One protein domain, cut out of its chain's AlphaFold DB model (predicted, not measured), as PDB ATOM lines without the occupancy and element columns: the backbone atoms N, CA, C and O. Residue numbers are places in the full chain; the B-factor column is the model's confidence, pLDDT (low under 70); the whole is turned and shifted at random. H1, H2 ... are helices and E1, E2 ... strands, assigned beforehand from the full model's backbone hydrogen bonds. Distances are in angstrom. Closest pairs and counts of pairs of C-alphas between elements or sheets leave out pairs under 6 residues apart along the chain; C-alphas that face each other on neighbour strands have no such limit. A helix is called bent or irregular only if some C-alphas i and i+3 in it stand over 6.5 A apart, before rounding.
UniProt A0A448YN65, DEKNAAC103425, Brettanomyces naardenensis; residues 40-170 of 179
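What this domain is: This is residues 40 to 170 of the 179 residues of the protein "DEKNAAC103425" of Brettanomyces naardenensis (UniProt A0A448YN65). A twisted sheet of five antiparallel strands has the helix H1 packed along one face, and its other face is bare of named helices. H3 meets H1 about perpendicularly with its residues 97 and 98, H2 makes a corner with H3, and H4 only grazes the sheet. The loop around Lys 72, between E1 and E2, and the long loop of residues 137 to 156 lie at opposite ends of the longest axis. The printed part has 131 residues with four named helices and five named strands, in the order H1 E1 E2 H2 H3 E3 E4 E5 H4; the class is mixed, helices and strands. The whole is compact, with a radius of gyration of the C-alphas of 15.6 A, yet elongated in outline, spanning 53 by 32 by 24 A.

How they stand to each other: H1, residues 40 to 55, is on a sheet that runs E2, residues 78 to 83, E1, residues 62 to 67, E3, residues 118 to 122, E4, residues 126 to 129, and E5, residues 134 to 136: two layers, a helix on one face of a sheet. Its height over the sheet is 10.2 A, and it runs along the strands, at 21 degrees to E3 on the local plane. The closest C-alphas of H1 and E3 are those of Leu 42 and Val 121, 6.5 A apart. E1 and E2 form a hairpin, with N 64 and O 81 2.9 A apart, within hydrogen-bond range. H2, residues 85 to 91, and H3, residues 97 to 109, touch only at the corner, with the C-alphas of Phe 91 and Phe 97 closest at 5.3 A. H3 touches H1 with residues 97 to 98 alone, about perpendicular at 78 degrees; the C-alphas of Asp 47 and Phe 97 are closest at 5.1 A. E2, H2, H3 and E3 make a split strand-helix-strand unit, two strands running the same way with E1 between them, its crossover right-handed. N 63 of E1 and O 122 of E3 are 2.7 A apart. E3, E4 and E5 form a meander, each strand the antiparallel neighbour of the one before; N 121 and O 128 are 2.9 A apart, N 127 and O 135 2.8 A. H4, residues 157 to 170, is close to H1 but not clearly touching, with the C-alphas of Phe 41 and Glu 166 7.4 A apart. Every O i to N i+4 pair is within hydrogen-bond range in H3 and H4, against 9 of 12 in H1 and 0 of 3 in H2, where 3 of 4 O i to N i+3 pairs are.

Where its parts are: H1 begins at C-alpha 40, (0.073, -25.448, 9.677), and is 24.3 A long; it is only just irregular, with C-alphas 51 and 54 6.6 A apart. E1 is 16.0 A long and E2 16.5 A. H2 is irregular, with C-alphas 86 and 89 7.1 A apart. H3 is 18.0 A long. H4, 19.7 A, ends at C-alpha 170, (9.060, -19.005, 4.050).

The domain as a whole: The C-alphas of Lys 72 and Asp 148 are the two farthest apart, at 54.8 A. The printed part has no cut, and the link from E5 to H4 is long, with 20 residues. The mean pLDDT of the printed part is 89.3; residues 53 to 59 are under 70.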
ATOM      1  N   SER A  40      -0.220 -25.754   8.273       94.94
ATOM      2  CA  SER A  40       0.073 -25.448   9.677       94.94
ATOM      3  C   SER A  40      -0.280 -24.014  10.055       94.94
ATOM      4  O   SER A  40      -0.875 -23.796  11.110       94.94
ATOM      5  N   PHE A  41       0.032 -23.037   9.198       95.38
ATOM      6  CA  PHE A  41      -0.324 -21.642   9.438       95.38
ATOM      7  C   PHE A  41      -1.841 -21.450   9.449       95.38
ATOM      8  O   PHE A  41      -2.385 -20.836  10.364       95.38
ATOM      9  N   LEU A  42      -2.544 -22.013   8.463       96.38
ATOM     10  CA  LEU A  42      -4.001 -21.918   8.382       96.38
ATOM     11  C   LEU A  42      -4.677 -22.576   9.593       96.38
ATOM     12  O   LEU A  42      -5.607 -21.997  10.156       96.38
ATOM     13  N   ARG A  43      -4.186 -23.736  10.043       96.06
ATOM     14  CA  ARG A  43      -4.669 -24.394  11.266       96.06
ATOM     15  C   ARG A  43      -4.427 -23.531  12.500       96.06
ATOM     16  O   ARG A  43      -5.368 -23.283  13.244       96.06
ATOM     17  N   SER A  44      -3.217 -22.990  12.648       94.81
ATOM     18  CA  SER A  44      -2.882 -22.078  13.746       94.81
ATOM     19  C   SER A  44      -3.776 -20.838  13.758       94.81
ATOM     20  O   SER A  44      -4.199 -20.407  14.825       94.81
ATOM     21  N   MET A  45      -4.094 -20.264  12.595       93.44
ATOM     22  CA  MET A  45      -4.984 -19.105  12.504       93.44
ATOM     23  C   MET A  45      -6.430 -19.448  12.870       93.44
ATOM     24  O   MET A  45      -7.102 -18.635  13.505       93.44
ATOM     25  N   ALA A  46      -6.914 -20.633  12.491       93.62
ATOM     26  CA  ALA A  46      -8.217 -21.120  12.934       93.62
ATOM     27  C   ALA A  46      -8.244 -21.332  14.456       93.62
ATOM     28  O   ALA A  46      -9.183 -20.881  15.109       93.62
ATOM     29  N   ASP A  47      -7.196 -21.944  15.013       93.25
ATOM     30  CA  ASP A  47      -7.052 -22.177  16.451       93.25
ATOM     31  C   ASP A  47      -7.017 -20.860  17.227       93.25
ATOM     32  O   ASP A  47      -7.831 -20.664  18.120       93.25
ATOM     33  N   SER A  48      -6.167 -19.909  16.823       89.75
ATOM     34  CA  SER A  48      -6.080 -18.591  17.465       89.75
ATOM     35  C   SER A  48      -7.393 -17.814  17.392       89.75
ATOM     36  O   SER A  48      -7.780 -17.187  18.374       89.75
ATOM     37  N   ASN A  49      -8.102 -17.880  16.258       87.19
ATOM     38  CA  ASN A  49      -9.409 -17.240  16.109       87.19
ATOM     39  C   ASN A  49     -10.443 -17.829  17.077       87.19
ATOM     40  O   ASN A  49     -11.260 -17.086  17.614       87.19
ATOM     41  N   VAL A  50     -10.408 -19.145  17.310       88.88
ATOM     42  CA  VAL A  50     -11.269 -19.793  18.305       88.88
ATOM     43  C   VAL A  50     -10.783 -19.511  19.723       88.88
ATOM     44  O   VAL A  50     -11.605 -19.277  20.592       88.88
ATOM     45  N   ASP A  51      -9.489 -19.447  20.000       85.25
ATOM     46  CA  ASP A  51      -9.007 -19.171  21.354       85.25
ATOM     47  C   ASP A  51      -9.352 -17.750  21.819       85.25
ATOM     48  O   ASP A  51      -9.724 -17.572  22.979       85.25
ATOM     49  N   SER A  52      -9.346 -16.768  20.907       75.06
ATOM     50  CA  SER A  52      -9.768 -15.387  21.186       75.06
ATOM     51  C   SER A  52     -11.277 -15.216  21.418       75.06
ATOM     52  O   SER A  52     -11.719 -14.137  21.803       75.06
ATOM     53  N   THR A  53     -12.088 -16.257  21.190       66.56
ATOM     54  CA  THR A  53     -13.554 -16.200  21.360       66.56
ATOM     55  C   THR A  53     -14.013 -16.064  22.811       66.56
ATOM     56  O   THR A  53     -15.129 -15.608  23.032       66.56
ATOM     57  N   GLU A  54     -13.210 -16.456  23.808       58.97
ATOM     58  CA  GLU A  54     -13.638 -16.370  25.218       58.97
ATOM     59  C   GLU A  54     -13.904 -14.923  25.656       58.97
ATOM     60  O   GLU A  54     -14.797 -14.682  26.468       58.97
ATOM     61  N   ASP A  55     -13.211 -13.968  25.034       53.62
ATOM     62  CA  ASP A  55     -13.393 -12.534  25.256       53.62
ATOM     63  C   ASP A  55     -14.363 -11.895  24.242       53.62
ATOM     64  O   ASP A  55     -14.775 -10.745  24.396       53.62
ATOM     65  N   MET A  56     -14.761 -12.634  23.199       54.03
ATOM     66  CA  MET A  56     -15.481 -12.106  22.042       54.03
ATOM     67  C   MET A  56     -16.824 -12.797  21.856       54.03
ATOM     68  O   MET A  56     -16.916 -13.920  21.368       54.03
ATOM     69  N   LYS A  57     -17.898 -12.068  22.172       54.50
ATOM     70  CA  LYS A  57     -19.279 -12.551  22.024       54.50
ATOM     71  C   LYS A  57     -19.678 -12.916  20.582       54.50
ATOM     72  O   LYS A  57     -20.656 -13.636  20.434       54.50
ATOM     73  N   ASP A  58     -18.926 -12.490  19.560       57.47
ATOM     74  CA  ASP A  58     -19.328 -12.559  18.144       57.47
ATOM     75  C   ASP A  58     -18.187 -12.968  17.184       57.47
ATOM     76  O   ASP A  58     -17.890 -12.284  16.207       57.47
ATOM     77  N   VAL A  59     -17.516 -14.100  17.414       61.88
ATOM     78  CA  VAL A  59     -16.618 -14.663  16.371       61.88
ATOM     79  C   VAL A  59     -17.414 -15.363  15.255       61.88
ATOM     80  O   VAL A  59     -16.885 -15.628  14.170       61.88
ATOM     81  N   GLY A  60     -18.701 -15.620  15.509       79.31
ATOM     82  CA  GLY A  60     -19.587 -16.332  14.601       79.31
ATOM     83  C   GLY A  60     -19.141 -17.771  14.367       79.31
ATOM     84  O   GLY A  60     -18.468 -18.374  15.201       79.31
ATOM     85  N   GLY A  61     -19.533 -18.335  13.226       89.81
ATOM     86  CA  GLY A  61     -19.084 -19.662  12.796       89.81
ATOM     87  C   GLY A  61     -17.713 -19.651  12.112       89.81
ATOM     88  O   GLY A  61     -17.239 -18.617  11.632       89.81
ATOM     89  N   ILE A  62     -17.099 -20.832  12.004       94.19
ATOM     90  CA  ILE A  62     -15.872 -21.044  11.227       94.19
ATOM     91  C   ILE A  62     -16.099 -22.078  10.121       94.19
ATOM     92  O   ILE A  62     -16.716 -23.125  10.322       94.19
ATOM     93  N   GLU A  63     -15.574 -21.776   8.943       96.69
ATOM     94  CA  GLU A  63     -15.518 -22.648   7.781       96.69
ATOM     95  C   GLU A  63     -14.061 -23.071   7.542       96.69
ATOM     96  O   GLU A  63     -13.172 -22.230   7.374       96.69
ATOM     97  N   LEU A  64     -13.831 -24.382   7.483       97.38
ATOM     98  CA  LEU A  64     -12.557 -24.998   7.118       97.38
ATOM     99  C   LEU A  64     -12.726 -25.711   5.777       97.38
ATOM    100  O   LEU A  64     -13.541 -26.628   5.664       97.38
ATOM    101  N   ALA A  65     -11.968 -25.311   4.756       97.38
ATOM    102  CA  ALA A  65     -11.993 -25.978   3.457       97.38
ATOM    103  C   ALA A  65     -10.684 -26.730   3.203       97.38
ATOM    104  O   ALA A  65      -9.626 -26.126   3.015       97.38
ATOM    105  N   PHE A  66     -10.783 -28.052   3.133       96.31
ATOM    106  CA  PHE A  66      -9.710 -28.943   2.714       96.31
ATOM    107  C   PHE A  66      -9.752 -29.063   1.196       96.31
ATOM    108  O   PHE A  66     -10.762 -29.495   0.637       96.31
ATOM    109  N   THR A  67      -8.692 -28.641   0.515       92.44
ATOM    110  CA  THR A  67      -8.670 -28.506  -0.951       92.44
ATOM    111  C   THR A  67      -7.591 -29.372  -1.575       92.44
ATOM    112  O   THR A  67      -6.646 -29.761  -0.902       92.44
ATOM    113  N   GLY A  68      -7.693 -29.638  -2.879       88.50
ATOM    114  CA  GLY A  68      -6.672 -30.409  -3.592       88.50
ATOM    115  C   GLY A  68      -6.728 -31.903  -3.278       88.50
ATOM    116  O   GLY A  68      -5.735 -32.610  -3.456       88.50
ATOM    117  N   ILE A  69      -7.886 -32.396  -2.827       91.06
ATOM    118  CA  ILE A  69      -8.094 -33.814  -2.538       91.06
ATOM    119  C   ILE A  69      -7.949 -34.587  -3.852       91.06
ATOM    120  O   ILE A  69      -8.718 -34.415  -4.797       91.06
ATOM    121  N   ARG A  70      -6.933 -35.448  -3.934       89.19
ATOM    122  CA  ARG A  70      -6.647 -36.213  -5.151       89.19
ATOM    123  C   ARG A  70      -7.491 -37.479  -5.177       89.19
ATOM    124  O   ARG A  70      -7.151 -38.480  -4.554       89.19
ATOM    125  N   THR A  71      -8.582 -37.444  -5.930       89.69
ATOM    126  CA  THR A  71      -9.439 -38.613  -6.174       89.69
ATOM    127  C   THR A  71      -9.397 -39.053  -7.632       89.69
ATOM    128  O   THR A  71      -9.025 -38.288  -8.527       89.69
ATOM    129  N   LYS A  72      -9.786 -40.310  -7.893       91.06
ATOM    130  CA  LYS A  72      -9.930 -40.815  -9.266       91.06
ATOM    131  C   LYS A  72     -10.888 -39.902 -10.037       91.06
ATOM    132  O   LYS A  72     -12.003 -39.655  -9.586       91.06
ATOM    133  N   SER A  73     -10.422 -39.388 -11.173       87.31
ATOM    134  CA  SER A  73     -11.168 -38.467 -12.043       87.31
ATOM    135  C   SER A  73     -11.646 -37.168 -11.371       87.31
ATOM    136  O   SER A  73     -12.558 -36.531 -11.885       87.31
ATOM    137  N   GLY A  74     -11.060 -36.768 -10.235       85.75
ATOM    138  CA  GLY A  74     -11.456 -35.543  -9.529       85.75
ATOM    139  C   GLY A  74     -12.868 -35.585  -8.933       85.75
ATOM    140  O   GLY A  74     -13.477 -34.533  -8.756       85.75
ATOM    141  N   ALA A  75     -13.395 -36.777  -8.629       88.69
ATOM    142  CA  ALA A  75     -14.737 -36.968  -8.067       88.69
ATOM    143  C   ALA A  75     -14.989 -36.175  -6.768       88.69
ATOM    144  O   ALA A  75     -16.111 -35.762  -6.493       88.69
ATOM    145  N   LEU A  76     -13.936 -35.947  -5.988       90.12
ATOM    146  CA  LEU A  76     -13.906 -35.057  -4.836       90.12
ATOM    147  C   LEU A  76     -12.603 -34.261  -4.891       90.12
ATOM    148  O   LEU A  76     -11.532 -34.862  -4.908       90.12
ATOM    149  N   ASN A  77     -12.707 -32.934  -4.908       90.81
ATOM    150  CA  ASN A  77     -11.559 -32.020  -4.888       90.81
ATOM    151  C   ASN A  77     -11.508 -31.171  -3.608       90.81
ATOM    152  O   ASN A  77     -10.434 -30.747  -3.183       90.81
ATOM    153  N   THR A  78     -12.670 -30.935  -2.992       93.75
ATOM    154  CA  THR A  78     -12.806 -30.063  -1.827       93.75
ATOM    155  C   THR A  78     -13.782 -30.660  -0.828       93.75
ATOM    156  O   THR A  78     -14.867 -31.095  -1.211       93.75
ATOM    157  N   MET A  79     -13.419 -30.615   0.449       94.81
ATOM    158  CA  MET A  79     -14.312 -30.875   1.570       94.81
ATOM    159  C   MET A  79     -14.416 -29.610   2.416       94.81
ATOM    160  O   MET A  79     -13.402 -28.981   2.702       94.81
ATOM    161  N   ILE A  80     -15.634 -29.226   2.790       95.94
ATOM    162  CA  ILE A  80     -15.892 -28.024   3.585       95.94
ATOM    163  C   ILE A  80     -16.572 -28.446   4.878       95.94
ATOM    164  O   ILE A  80     -17.595 -29.130   4.842       95.94
ATOM    165  N   LEU A  81     -16.011 -28.015   6.000       96.00
ATOM    166  CA  LEU A  81     -16.633 -28.114   7.309       96.00
ATOM    167  C   LEU A  81     -17.089 -26.737   7.752       96.00
ATOM    168  O   LEU A  81     -16.305 -25.795   7.700       96.00
ATOM    169  N   ASN A  82     -18.324 -26.652   8.231       95.75
ATOM    170  CA  ASN A  82     -18.855 -25.463   8.880       95.75
ATOM    171  C   ASN A  82     -19.170 -25.820  10.328       95.75
ATOM    172  O   ASN A  82     -19.924 -26.763  10.566       95.75
ATOM    173  N   VAL A  83     -18.602 -25.077  11.271       94.38
ATOM    174  CA  VAL A  83     -18.894 -25.210  12.700       94.38
ATOM    175  C   VAL A  83     -19.582 -23.930  13.152       94.38
ATOM    176  O   VAL A  83     -19.037 -22.838  12.965       94.38
ATOM    177  N   GLY A  84     -20.794 -24.066  13.693       91.06
ATOM    178  CA  GLY A  84     -21.549 -22.950  14.261       91.06
ATOM    179  C   GLY A  84     -20.815 -22.338  15.452       91.06
ATOM    180  O   GLY A  84     -20.068 -23.031  16.148       91.06
ATOM    181  N   GLY A  85     -21.010 -21.039  15.689       88.56
ATOM    182  CA  GLY A  85     -20.337 -20.318  16.776       88.56
ATOM    183  C   GLY A  85     -20.619 -20.927  18.152       88.56
ATOM    184  O   GLY A  85     -19.728 -21.038  18.990       88.56
ATOM    185  N   GLU A  86     -21.841 -21.421  18.341       87.81
ATOM    186  CA  GLU A  86     -22.318 -22.131  19.526       87.81
ATOM    187  C   GLU A  86     -21.569 -23.443  19.817       87.81
ATOM    188  O   GLU A  86     -21.551 -23.914  20.957       87.81
ATOM    189  N   ASP A  87     -20.938 -24.027  18.798       90.31
ATOM    190  CA  ASP A  87     -20.252 -25.313  18.883       90.31
ATOM    191  C   ASP A  87     -18.731 -25.176  18.987       90.31
ATOM    192  O   ASP A  87     -18.073 -26.129  19.406       90.31
ATOM    193  N   LEU A  88     -18.157 -24.009  18.669       89.81
ATOM    194  CA  LEU A  88     -16.700 -23.806  18.654       89.81
ATOM    195  C   LEU A  88     -16.042 -24.194  19.984       89.81
ATOM    196  O   LEU A  88     -15.035 -24.904  19.997       89.81
ATOM    197  N   GLN A  89     -16.658 -23.808  21.105       87.81
ATOM    198  CA  GLN A  89     -16.135 -24.088  22.448       87.81
ATOM    199  C   GLN A  89     -16.056 -25.582  22.769       87.81
ATOM    200  O   GLN A  89     -15.212 -26.000  23.557       87.81
ATOM    201  N   LYS A  90     -16.899 -26.414  22.143       90.88
ATOM    202  CA  LYS A  90     -16.919 -27.867  22.380       90.88
ATOM    203  C   LYS A  90     -15.647 -28.551  21.884       90.88
ATOM    204  O   LYS A  90     -15.335 -29.653  22.327       90.88
ATOM    205  N   PHE A  91     -14.928 -27.901  20.973       92.00
ATOM    206  CA  PHE A  91     -13.700 -28.411  20.372       92.00
ATOM    207  C   PHE A  91     -12.448 -27.686  20.880       92.00
ATOM    208  O   PHE A  91     -11.340 -28.037  20.480       92.00
ATOM    209  N   LYS A  92     -12.581 -26.714  21.793       89.00
ATOM    210  CA  LYS A  92     -11.427 -26.076  22.432       89.00
ATOM    211  C   LYS A  92     -10.708 -27.081  23.337       89.00
ATOM    212  O   LYS A  92     -11.332 -27.866  24.049       89.00
ATOM    213  N   GLY A  93      -9.378 -27.075  23.316       85.50
ATOM    214  CA  GLY A  93      -8.593 -27.980  24.150       85.50
ATOM    215  C   GLY A  93      -7.094 -27.874  23.911       85.50
ATOM    216  O   GLY A  93      -6.637 -27.131  23.050       85.50
ATOM    217  N   LYS A  94      -6.323 -28.661  24.667       86.50
ATOM    218  CA  LYS A  94      -4.854 -28.573  24.740       86.50
ATOM    219  C   LYS A  94      -4.135 -28.698  23.387       86.50
ATOM    220  O   LYS A  94      -3.058 -28.137  23.231       86.50
ATOM    221  N   ASN A  95      -4.712 -29.440  22.443       88.44
ATOM    222  CA  ASN A  95      -4.105 -29.711  21.138       88.44
ATOM    223  C   ASN A  95      -4.513 -28.700  20.048       88.44
ATOM    224  O   ASN A  95      -4.109 -28.875  18.903       88.44
ATOM    225  N   GLY A  96      -5.312 -27.682  20.383       92.38
ATOM    226  CA  GLY A  96      -5.903 -26.753  19.417       92.38
ATOM    227  C   GLY A  96      -7.287 -27.196  18.930       92.38
ATOM    228  O   GLY A  96      -7.639 -28.380  18.959       92.38
ATOM    229  N   PHE A  97      -8.088 -26.222  18.499       94.50
ATOM    230  CA  PHE A  97      -9.450 -26.420  17.999       94.50
ATOM    231  C   PHE A  97      -9.489 -27.375  16.797       94.50
ATOM    232  O   PHE A  97     -10.262 -28.335  16.772       94.50
ATOM    233  N   THR A  98      -8.626 -27.145  15.810       95.75
ATOM    234  CA  THR A  98      -8.587 -27.891  14.553       95.75
ATOM    235  C   THR A  98      -8.244 -29.362  14.764       95.75
ATOM    236  O   THR A  98      -8.879 -30.221  14.148       95.75
ATOM    237  N   ALA A  99      -7.292 -29.671  15.649       95.38
ATOM    238  CA  ALA A  99      -6.919 -31.044  15.978       95.38
ATOM    239  C   ALA A  99      -8.083 -31.792  16.643       95.38
ATOM    240  O   ALA A  99      -8.482 -32.857  16.176       95.38
ATOM    241  N   ASN A 100      -8.701 -31.195  17.666       95.62
ATOM    242  CA  ASN A 100      -9.818 -31.818  18.379       95.62
ATOM    243  C   ASN A 100     -11.049 -32.010  17.479       95.62
ATOM    244  O   ASN A 100     -11.750 -33.018  17.596       95.62
ATOM    245  N   LEU A 101     -11.311 -31.065  16.568       95.50
ATOM    246  CA  LEU A 101     -12.370 -31.190  15.570       95.50
ATOM    247  C   LEU A 101     -12.089 -32.351  14.604       95.50
ATOM    248  O   LEU A 101     -12.978 -33.164  14.351       95.50
ATOM    249  N   CYS A 102     -10.857 -32.465  14.097       94.81
ATOM    250  CA  CYS A 102     -10.458 -33.584  13.237       94.81
ATOM    251  C   CYS A 102     -10.592 -34.929  13.969       94.81
ATOM    252  O   CYS A 102     -11.126 -35.880  13.398       94.81
ATOM    253  N   ASP A 103     -10.187 -34.998  15.238       95.00
ATOM    254  CA  ASP A 103     -10.306 -36.198  16.074       95.00
ATOM    255  C   ASP A 103     -11.765 -36.573  16.356       95.00
ATOM    256  O   ASP A 103     -12.123 -37.752  16.411       95.00
ATOM    257  N   HIS A 104     -12.637 -35.584  16.553       94.62
ATOM    258  CA  HIS A 104     -14.070 -35.823  16.688       94.62
ATOM    259  C   HIS A 104     -14.658 -36.406  15.398       94.62
ATOM    260  O   HIS A 104     -15.282 -37.462  15.439       94.62
ATOM    261  N   ILE A 105     -14.387 -35.788  14.248       94.50
ATOM    262  CA  ILE A 105     -14.887 -36.255  12.947       94.50
ATOM    263  C   ILE A 105     -14.359 -37.655  12.621       94.50
ATOM    264  O   ILE A 105     -15.118 -38.517  12.180       94.50
ATOM    265  N   SER A 106     -13.083 -37.924  12.897       94.31
ATOM    266  CA  SER A 106     -12.494 -39.252  12.711       94.31
ATOM    267  C   SER A 106     -13.238 -40.325  13.512       94.31
ATOM    268  O   SER A 106     -13.515 -41.403  12.987       94.31
ATOM    269  N   ARG A 107     -13.654 -40.013  14.746       94.88
ATOM    270  CA  ARG A 107     -14.438 -40.931  15.588       94.88
ATOM    271  C   ARG A 107     -15.879 -41.111  15.112       94.88
ATOM    272  O   ARG A 107     -16.360 -42.238  15.110       94.88
ATOM    273  N   GLU A 108     -16.548 -40.035  14.704       95.38
ATOM    274  CA  GLU A 108     -17.977 -40.078  14.359       95.38
ATOM    275  C   GLU A 108     -18.246 -40.617  12.949       95.38
ATOM    276  O   GLU A 108     -19.208 -41.351  12.733       95.38
ATOM    277  N   VAL A 109     -17.404 -40.271  11.969       92.62
ATOM    278  CA  VAL A 109     -17.642 -40.613  10.553       92.62
ATOM    279  C   VAL A 109     -16.524 -41.436   9.916       92.62
ATOM    280  O   VAL A 109     -16.587 -41.720   8.723       92.62
ATOM    281  N   SER A 110     -15.517 -41.867  10.688       91.00
ATOM    282  CA  SER A 110     -14.385 -42.672  10.193       91.00
ATOM    283  C   SER A 110     -13.580 -41.996   9.071       91.00
ATOM    284  O   SER A 110     -12.978 -42.671   8.234       91.00
ATOM    285  N   ILE A 111     -13.565 -40.658   9.043       89.38
ATOM    286  CA  ILE A 111     -12.778 -39.860   8.093       89.38
ATOM    287  C   ILE A 111     -11.661 -39.144   8.843       89.38
ATOM    288  O   ILE A 111     -11.904 -38.284   9.686       89.38
ATOM    289  N   ASP A 112     -10.423 -39.455   8.472       90.38
ATOM    290  CA  ASP A 112      -9.232 -38.836   9.043       90.38
ATOM    291  C   ASP A 112      -8.841 -37.562   8.275       90.38
ATOM    292  O   ASP A 112      -8.091 -37.601   7.295       90.38
ATOM    293  N   LEU A 113      -9.370 -36.422   8.723       91.06
ATOM    294  CA  LEU A 113      -9.101 -35.106   8.127       91.06
ATOM    295  C   LEU A 113      -7.724 -34.535   8.472       91.06
ATOM    296  O   LEU A 113      -7.289 -33.573   7.839       91.06
ATOM    297  N   SER A 114      -7.008 -35.126   9.435       88.94
ATOM    298  CA  SER A 114      -5.643 -34.700   9.772       88.94
ATOM    299  C   SER A 114      -4.666 -34.910   8.607       88.94
ATOM    300  O   SER A 114      -3.648 -34.235   8.516       88.94
ATOM    301  N   LYS A 115      -5.010 -35.813   7.678       89.69
ATOM    302  CA  LYS A 115      -4.229 -36.133   6.474       89.69
ATOM    303  C   LYS A 115      -4.542 -35.247   5.272       89.69
ATOM    304  O   LYS A 115      -3.920 -35.416   4.225       89.69
ATOM    305  N   LEU A 116      -5.541 -34.375   5.379       93.44
ATOM    306  CA  LEU A 116      -5.918 -33.465   4.307       93.44
ATOM    307  C   LEU A 116      -5.309 -32.088   4.554       93.44
ATOM    308  O   LEU A 116      -5.300 -31.597   5.681       93.44
ATOM    309  N   GLU A 117      -4.856 -31.450   3.479       94.38
ATOM    310  CA  GLU A 117      -4.353 -30.080   3.525       94.38
ATOM    311  C   GLU A 117      -5.521 -29.094   3.616       94.38
ATOM    312  O   GLU A 117      -6.413 -29.047   2.756       94.38
ATOM    313  N   LEU A 118      -5.513 -28.293   4.673       96.94
ATOM    314  CA  LEU A 118      -6.382 -27.148   4.842       96.94
ATOM    315  C   LEU A 118      -5.938 -26.068   3.855       96.94
ATOM    316  O   LEU A 118      -4.831 -25.547   3.932       96.94
ATOM    317  N   GLY A 119      -6.807 -25.741   2.904       96.81
ATOM    318  CA  GLY A 119      -6.526 -24.744   1.871       96.81
ATOM    319  C   GLY A 119      -7.195 -23.400   2.117       96.81
ATOM    320  O   GLY A 119      -6.826 -22.411   1.489       96.81
ATOM    321  N   ARG A 120      -8.202 -23.337   2.995       97.75
ATOM    322  CA  ARG A 120      -8.888 -22.087   3.331       97.75
ATOM    323  C   ARG A 120      -9.491 -22.133   4.726       97.75
ATOM    324  O   ARG A 120     -10.118 -23.122   5.096       97.75
ATOM    325  N   VAL A 121      -9.385 -21.010   5.423       96.81
ATOM    326  CA  VAL A 121     -10.112 -20.712   6.658       96.81
ATOM    327  C   VAL A 121     -10.980 -19.490   6.420       96.81
ATOM    328  O   VAL A 121     -10.553 -18.519   5.788       96.81
ATOM    329  N   ARG A 122     -12.213 -19.525   6.913       95.56
ATOM    330  CA  ARG A 122     -13.113 -18.378   6.901       95.56
ATOM    331  C   ARG A 122     -13.871 -18.308   8.218       95.56
ATOM    332  O   ARG A 122     -14.515 -19.269   8.602       95.56
ATOM    333  N   SER A 123     -13.839 -17.151   8.854       92.25
ATOM    334  CA  SER A 123     -14.720 -16.765   9.952       92.25
ATOM    335  C   SER A 123     -15.522 -15.524   9.548       92.25
ATOM    336  O   SER A 123     -15.453 -15.059   8.401       92.25
ATOM    337  N   GLU A 124     -16.288 -14.964  10.480       89.25
ATOM    338  CA  GLU A 124     -16.929 -13.661  10.281       89.25
ATOM    339  C   GLU A 124     -15.931 -12.497  10.305       89.25
ATOM    340  O   GLU A 124     -16.186 -11.449   9.707       89.25
ATOM    341  N   LEU A 125     -14.771 -12.679  10.940       89.50
ATOM    342  CA  LEU A 125     -13.728 -11.659  11.049       89.50
ATOM    343  C   LEU A 125     -12.863 -11.600   9.788       89.50
ATOM    344  O   LEU A 125     -12.614 -10.521   9.244       89.50
ATOM    345  N   PHE A 126     -12.428 -12.753   9.283       92.75
ATOM    346  CA  PHE A 126     -11.551 -12.806   8.119       92.75
ATOM    347  C   PHE A 126     -11.720 -14.088   7.302       92.75
ATOM    348  O   PHE A 126     -12.242 -15.099   7.762       92.75
ATOM    349  N   SER A 127     -11.222 -14.067   6.070       95.38
ATOM    350  CA  SER A 127     -10.958 -15.277   5.301       95.38
ATOM    351  C   SER A 127      -9.555 -15.261   4.723       95.38
ATOM    352  O   SER A 127      -9.042 -14.213   4.332       95.38
ATOM    353  N   MET A 128      -8.937 -16.436   4.680       96.00
ATOM    354  CA  MET A 128      -7.588 -16.631   4.171       96.00
ATOM    355  C   MET A 128      -7.457 -17.962   3.441       96.00
ATOM    356  O   MET A 128      -8.022 -18.967   3.873       96.00
ATOM    357  N   GLY A 129      -6.751 -17.947   2.313       96.25
ATOM    358  CA  GLY A 129      -6.490 -19.118   1.480       96.25
ATOM    359  C   GLY A 129      -4.999 -19.415   1.352       96.25
ATOM    360  O   GLY A 129      -4.169 -18.517   1.470       96.25
ATOM    361  N   SER A 130      -4.661 -20.668   1.050       95.19
ATOM    362  CA  SER A 130      -3.284 -21.122   0.812       95.19
ATOM    363  C   SER A 130      -2.591 -20.399  -0.350       95.19
ATOM    364  O   SER A 130      -1.366 -20.382  -0.429       95.19
ATOM    365  N   ASP A 131      -3.359 -19.738  -1.218       91.50
ATOM    366  CA  ASP A 131      -2.885 -18.870  -2.297       91.50
ATOM    367  C   ASP A 131      -2.487 -17.452  -1.842       91.50
ATOM    368  O   ASP A 131      -2.242 -16.585  -2.683       91.50
ATOM    369  N   GLY A 132      -2.466 -17.189  -0.531       89.75
ATOM    370  CA  GLY A 132      -2.087 -15.897   0.041       89.75
ATOM    371  C   GLY A 132      -3.195 -14.846  -0.003       89.75
ATOM    372  O   GLY A 132      -2.983 -13.702   0.403       89.75
ATOM    373  N   ARG A 133      -4.400 -15.190  -0.479       91.06
ATOM    374  CA  ARG A 133      -5.530 -14.255  -0.463       91.06
ATOM    375  C   ARG A 133      -6.046 -14.091   0.950       91.06
ATOM    376  O   ARG A 133      -6.424 -15.072   1.581       91.06
ATOM    377  N   VAL A 134      -6.156 -12.841   1.389       93.44
ATOM    378  CA  VAL A 134      -6.714 -12.476   2.693       93.44
ATOM    379  C   VAL A 134      -7.817 -11.443   2.506       93.44
ATOM    380  O   VAL A 134      -7.695 -10.509   1.707       93.44
ATOM    381  N   ARG A 135      -8.913 -11.602   3.244       93.31
ATOM    382  CA  ARG A 135     -10.006 -10.637   3.317       93.31
ATOM    383  C   ARG A 135     -10.375 -10.415   4.771       93.31
ATOM    384  O   ARG A 135     -10.691 -11.366   5.469       93.31
ATOM    385  N   PHE A 136     -10.415  -9.157   5.180       92.94
ATOM    386  CA  PHE A 136     -10.943  -8.744   6.475       92.94
ATOM    387  C   PHE A 136     -12.387  -8.273   6.319       92.94
ATOM    388  O   PHE A 136     -12.755  -7.702   5.283       92.94
ATOM    389  N   SER A 137     -13.211  -8.527   7.327       91.00
ATOM    390  CA  SER A 137     -14.557  -7.977   7.410       91.00
ATOM    391  C   SER A 137     -14.549  -6.606   8.088       91.00
ATOM    392  O   SER A 137     -13.555  -6.166   8.666       91.00
ATOM    393  N   SER A 138     -15.681  -5.909   8.017       89.81
ATOM    394  CA  SER A 138     -15.893  -4.645   8.731       89.81
ATOM    395  C   SER A 138     -16.001  -4.810  10.252       89.81
ATOM    396  O   SER A 138     -16.015  -3.805  10.964       89.81
ATOM    397  N   LEU A 139     -16.083  -6.052  10.744       88.56
ATOM    398  CA  LEU A 139     -16.103  -6.377  12.171       88.56
ATOM    399  C   LEU A 139     -14.710  -6.299  12.803       88.56
ATOM    400  O   LEU A 139     -14.599  -6.365  14.019       88.56
ATOM    401  N   MET A 140     -13.657  -6.119  12.001       90.12
ATOM    402  CA  MET A 140     -12.304  -5.886  12.497       90.12
ATOM    403  C   MET A 140     -11.930  -4.401  12.429       90.12
ATOM    404  O   MET A 140     -12.280  -3.681  11.487       90.12
ATOM    405  N   SER A 141     -11.174  -3.942  13.421       90.81
ATOM    406  CA  SER A 141     -10.574  -2.614  13.456       90.81
ATOM    407  C   SER A 141      -9.289  -2.560  12.633       90.81
ATOM    408  O   SER A 141      -8.455  -3.462  12.672       90.81
ATOM    409  N   TYR A 142      -9.076  -1.447  11.932       90.88
ATOM    410  CA  TYR A 142      -7.807  -1.147  11.258       90.88
ATOM    411  C   TYR A 142      -6.760  -0.525  12.202       90.88
ATOM    412  O   TYR A 142      -5.628  -0.263  11.787       90.88
ATOM    413  N   ARG A 143      -7.126  -0.246  13.462       90.38
ATOM    414  CA  ARG A 143      -6.242   0.342  14.478       90.38
ATOM    415  C   ARG A 143      -5.372  -0.740  15.108       90.38
ATOM    416  O   ARG A 143      -5.858  -1.831  15.374       90.38
ATOM    417  N   GLY A 144      -4.097  -0.439  15.357       87.44
ATOM    418  CA  GLY A 144      -3.178  -1.364  16.036       87.44
ATOM    419  C   GLY A 144      -3.610  -1.670  17.470       87.44
ATOM    420  O   GLY A 144      -3.641  -2.831  17.854       87.44
ATOM    421  N   ASN A 145      -4.025  -0.634  18.204       87.81
ATOM    422  CA  ASN A 145      -4.640  -0.746  19.522       87.81
ATOM    423  C   ASN A 145      -6.032  -0.085  19.491       87.81
ATOM    424  O   ASN A 145      -6.116   1.137  19.607       87.81
ATOM    425  N   PRO A 146      -7.109  -0.838  19.201       87.19
ATOM    426  CA  PRO A 146      -8.463  -0.296  19.046       87.19
ATOM    427  C   PRO A 146      -9.000   0.400  20.308       87.19
ATOM    428  O   PRO A 146      -9.642   1.448  20.198       87.19
ATOM    429  N   GLU A 147      -8.658  -0.118  21.491       87.44
ATOM    430  CA  GLU A 147      -9.147   0.376  22.785       87.44
ATOM    431  C   GLU A 147      -8.775   1.846  23.037       87.44
ATOM    432  O   GLU A 147      -9.606   2.623  23.510       87.44
ATOM    433  N   ASP A 148      -7.580   2.270  22.604       91.75
ATOM    434  CA  ASP A 148      -7.107   3.663  22.699       91.75
ATOM    435  C   ASP A 148      -7.992   4.656  21.918       91.75
ATOM    436  O   ASP A 148      -7.938   5.867  22.138       91.75
ATOM    437  N   PHE A 149      -8.806   4.153  20.984       89.00
ATOM    438  CA  PHE A 149      -9.699   4.935  20.128       89.00
ATOM    439  C   PHE A 149     -11.184   4.671  20.415       89.00
ATOM    440  O   PHE A 149     -12.030   5.113  19.636       89.00
ATOM    441  N   GLY A 150     -11.507   3.967  21.507       89.12
ATOM    442  CA  GLY A 150     -12.884   3.592  21.842       89.12
ATOM    443  C   GLY A 150     -13.514   2.621  20.838       89.12
ATOM    444  O   GLY A 150     -14.729   2.639  20.655       89.12
ATOM    445  N   ASP A 151     -12.691   1.828  20.152       86.00
ATOM    446  CA  ASP A 151     -13.112   0.782  19.225       86.00
ATOM    447  C   ASP A 151     -12.975  -0.574  19.930       86.00
ATOM    448  O   ASP A 151     -11.889  -0.935  20.373       86.00
ATOM    449  N   ASP A 152     -14.081  -1.300  20.063       84.94
ATOM    450  CA  ASP A 152     -14.181  -2.588  20.764       84.94
ATOM    451  C   ASP A 152     -13.902  -3.795  19.855       84.94
ATOM    452  O   ASP A 152     -13.902  -4.945  20.295       84.94
ATOM    453  N   ARG A 153     -13.656  -3.547  18.566       86.44
ATOM    454  CA  ARG A 153     -13.406  -4.587  17.570       86.44
ATOM    455  C   ARG A 153     -11.975  -5.105  17.616       86.44
ATOM    456  O   ARG A 153     -11.020  -4.367  17.845       86.44
ATOM    457  N   VAL A 154     -11.811  -6.363  17.209       85.62
ATOM    458  CA  VAL A 154     -10.502  -7.015  17.047       85.62
ATOM    459  C   VAL A 154      -9.652  -6.300  16.010       85.62
ATOM    460  O   VAL A 154     -10.118  -6.006  14.910       85.62
ATOM    461  N   SER A 155      -8.375  -6.088  16.307       89.75
ATOM    462  CA  SER A 155      -7.448  -5.494  15.349       89.75
ATOM    463  C   SER A 155      -7.080  -6.449  14.206       89.75
ATOM    464  O   SER A 155      -6.653  -7.580  14.447       89.75
ATOM    465  N   ILE A 156      -7.106  -5.967  12.956       91.00
ATOM    466  CA  ILE A 156      -6.518  -6.688  11.809       91.00
ATOM    467  C   ILE A 156      -5.016  -6.939  11.993       91.00
ATOM    468  O   ILE A 156      -4.472  -7.871  11.405       91.00
ATOM    469  N   TRP A 157      -4.333  -6.131  12.813       89.56
ATOM    470  CA  TRP A 157      -2.886  -6.217  13.011       89.56
ATOM    471  C   TRP A 157      -2.446  -7.523  13.674       89.56
ATOM    472  O   TRP A 157      -1.323  -7.965  13.437       89.56
ATOM    473  N   MET A 158      -3.337  -8.188  14.413       86.44
ATOM    474  CA  MET A 158      -3.118  -9.546  14.922       86.44
ATOM    475  C   MET A 158      -2.861 -10.542  13.779       86.44
ATOM    476  O   MET A 158      -1.920 -11.337  13.819       86.44
ATOM    477  N   VAL A 159      -3.655 -10.448  12.709       90.00
ATOM    478  CA  VAL A 159      -3.507 -11.296  11.522       90.00
ATOM    479  C   VAL A 159      -2.298 -10.862  10.693       90.00
ATOM    480  O   VAL A 159      -1.516 -11.703  10.259       90.00
ATOM    481  N   LEU A 160      -2.106  -9.552  10.502       90.88
ATOM    482  CA  LEU A 160      -0.985  -9.017   9.716       90.88
ATOM    483  C   LEU A 160       0.380  -9.384  10.304       90.88
ATOM    484  O   LEU A 160       1.293  -9.731   9.560       90.88
ATOM    485  N   SER A 161       0.510  -9.340  11.630       89.19
ATOM    486  CA  SER A 161       1.758  -9.698  12.312       89.19
ATOM    487  C   SER A 161       2.085 -11.181  12.129       89.19
ATOM    488  O   SER A 161       3.230 -11.533  11.848       89.19
ATOM    489  N   SER A 162       1.064 -12.040  12.198       90.25
ATOM    490  CA  SER A 162       1.200 -13.481  11.954       90.25
ATOM    491  C   SER A 162       1.605 -13.770  10.504       90.25
ATOM    492  O   SER A 162       2.527 -14.545  10.262       90.25
ATOM    493  N   LEU A 163       0.992 -13.081   9.533       91.12
ATOM    494  CA  LEU A 163       1.352 -13.190   8.113       91.12
ATOM    495  C   LEU A 163       2.791 -12.741   7.830       91.12
ATOM    496  O   LEU A 163       3.483 -13.368   7.034       91.12
ATOM    497  N   LEU A 164       3.255 -11.667   8.475       88.88
ATOM    498  CA  LEU A 164       4.631 -11.194   8.321       88.88
ATOM    499  C   LEU A 164       5.640 -12.211   8.873       88.88
ATOM    500  O   LEU A 164       6.699 -12.424   8.275       88.88
ATOM    501  N   SER A 165       5.302 -12.863   9.988       87.69
ATOM    502  CA  SER A 165       6.106 -13.954  10.539       87.69
ATOM    503  C   SER A 165       6.166 -15.149   9.583       87.69
ATOM    504  O   SER A 165       7.252 -15.658   9.321       87.69
ATOM    505  N   GLU A 166       5.031 -15.564   9.014       89.69
ATOM    506  CA  GLU A 166       4.966 -16.671   8.046       89.69
ATOM    507  C   GLU A 166       5.771 -16.375   6.775       89.69
ATOM    508  O   GLU A 166       6.522 -17.223   6.285       89.69
ATOM    509  N   ALA A 167       5.677 -15.143   6.267       86.12
ATOM    510  CA  ALA A 167       6.464 -14.697   5.122       86.12
ATOM    511  C   ALA A 167       7.972 -14.752   5.410       86.12
ATOM    512  O   ALA A 167       8.753 -15.169   4.557       86.12
ATOM    513  N   SER A 168       8.375 -14.384   6.628       83.31
ATOM    514  CA  SER A 168       9.779 -14.418   7.043       83.31
ATOM    515  C   SER A 168      10.319 -15.847   7.146       83.31
ATOM    516  O   SER A 168      11.440 -16.105   6.707       83.31
ATOM    517  N   ASN A 169       9.515 -16.780   7.661       82.25
ATOM    518  CA  ASN A 169       9.871 -18.200   7.727       82.25
ATOM    519  C   ASN A 169      10.015 -18.807   6.324       82.25
ATOM    520  O   ASN A 169      11.020 -19.453   6.028       82.25
ATOM    521  N   SER A 170       9.059 -18.518   5.436       78.12
ATOM    522  CA  SER A 170       9.060 -19.005   4.050       78.12
ATOM    523  C   SER A 170      10.293 -18.529   3.269       78.12
ATOM    524  O   SER A 170      10.914 -19.297   2.535       78.12
TER     525      SER A 170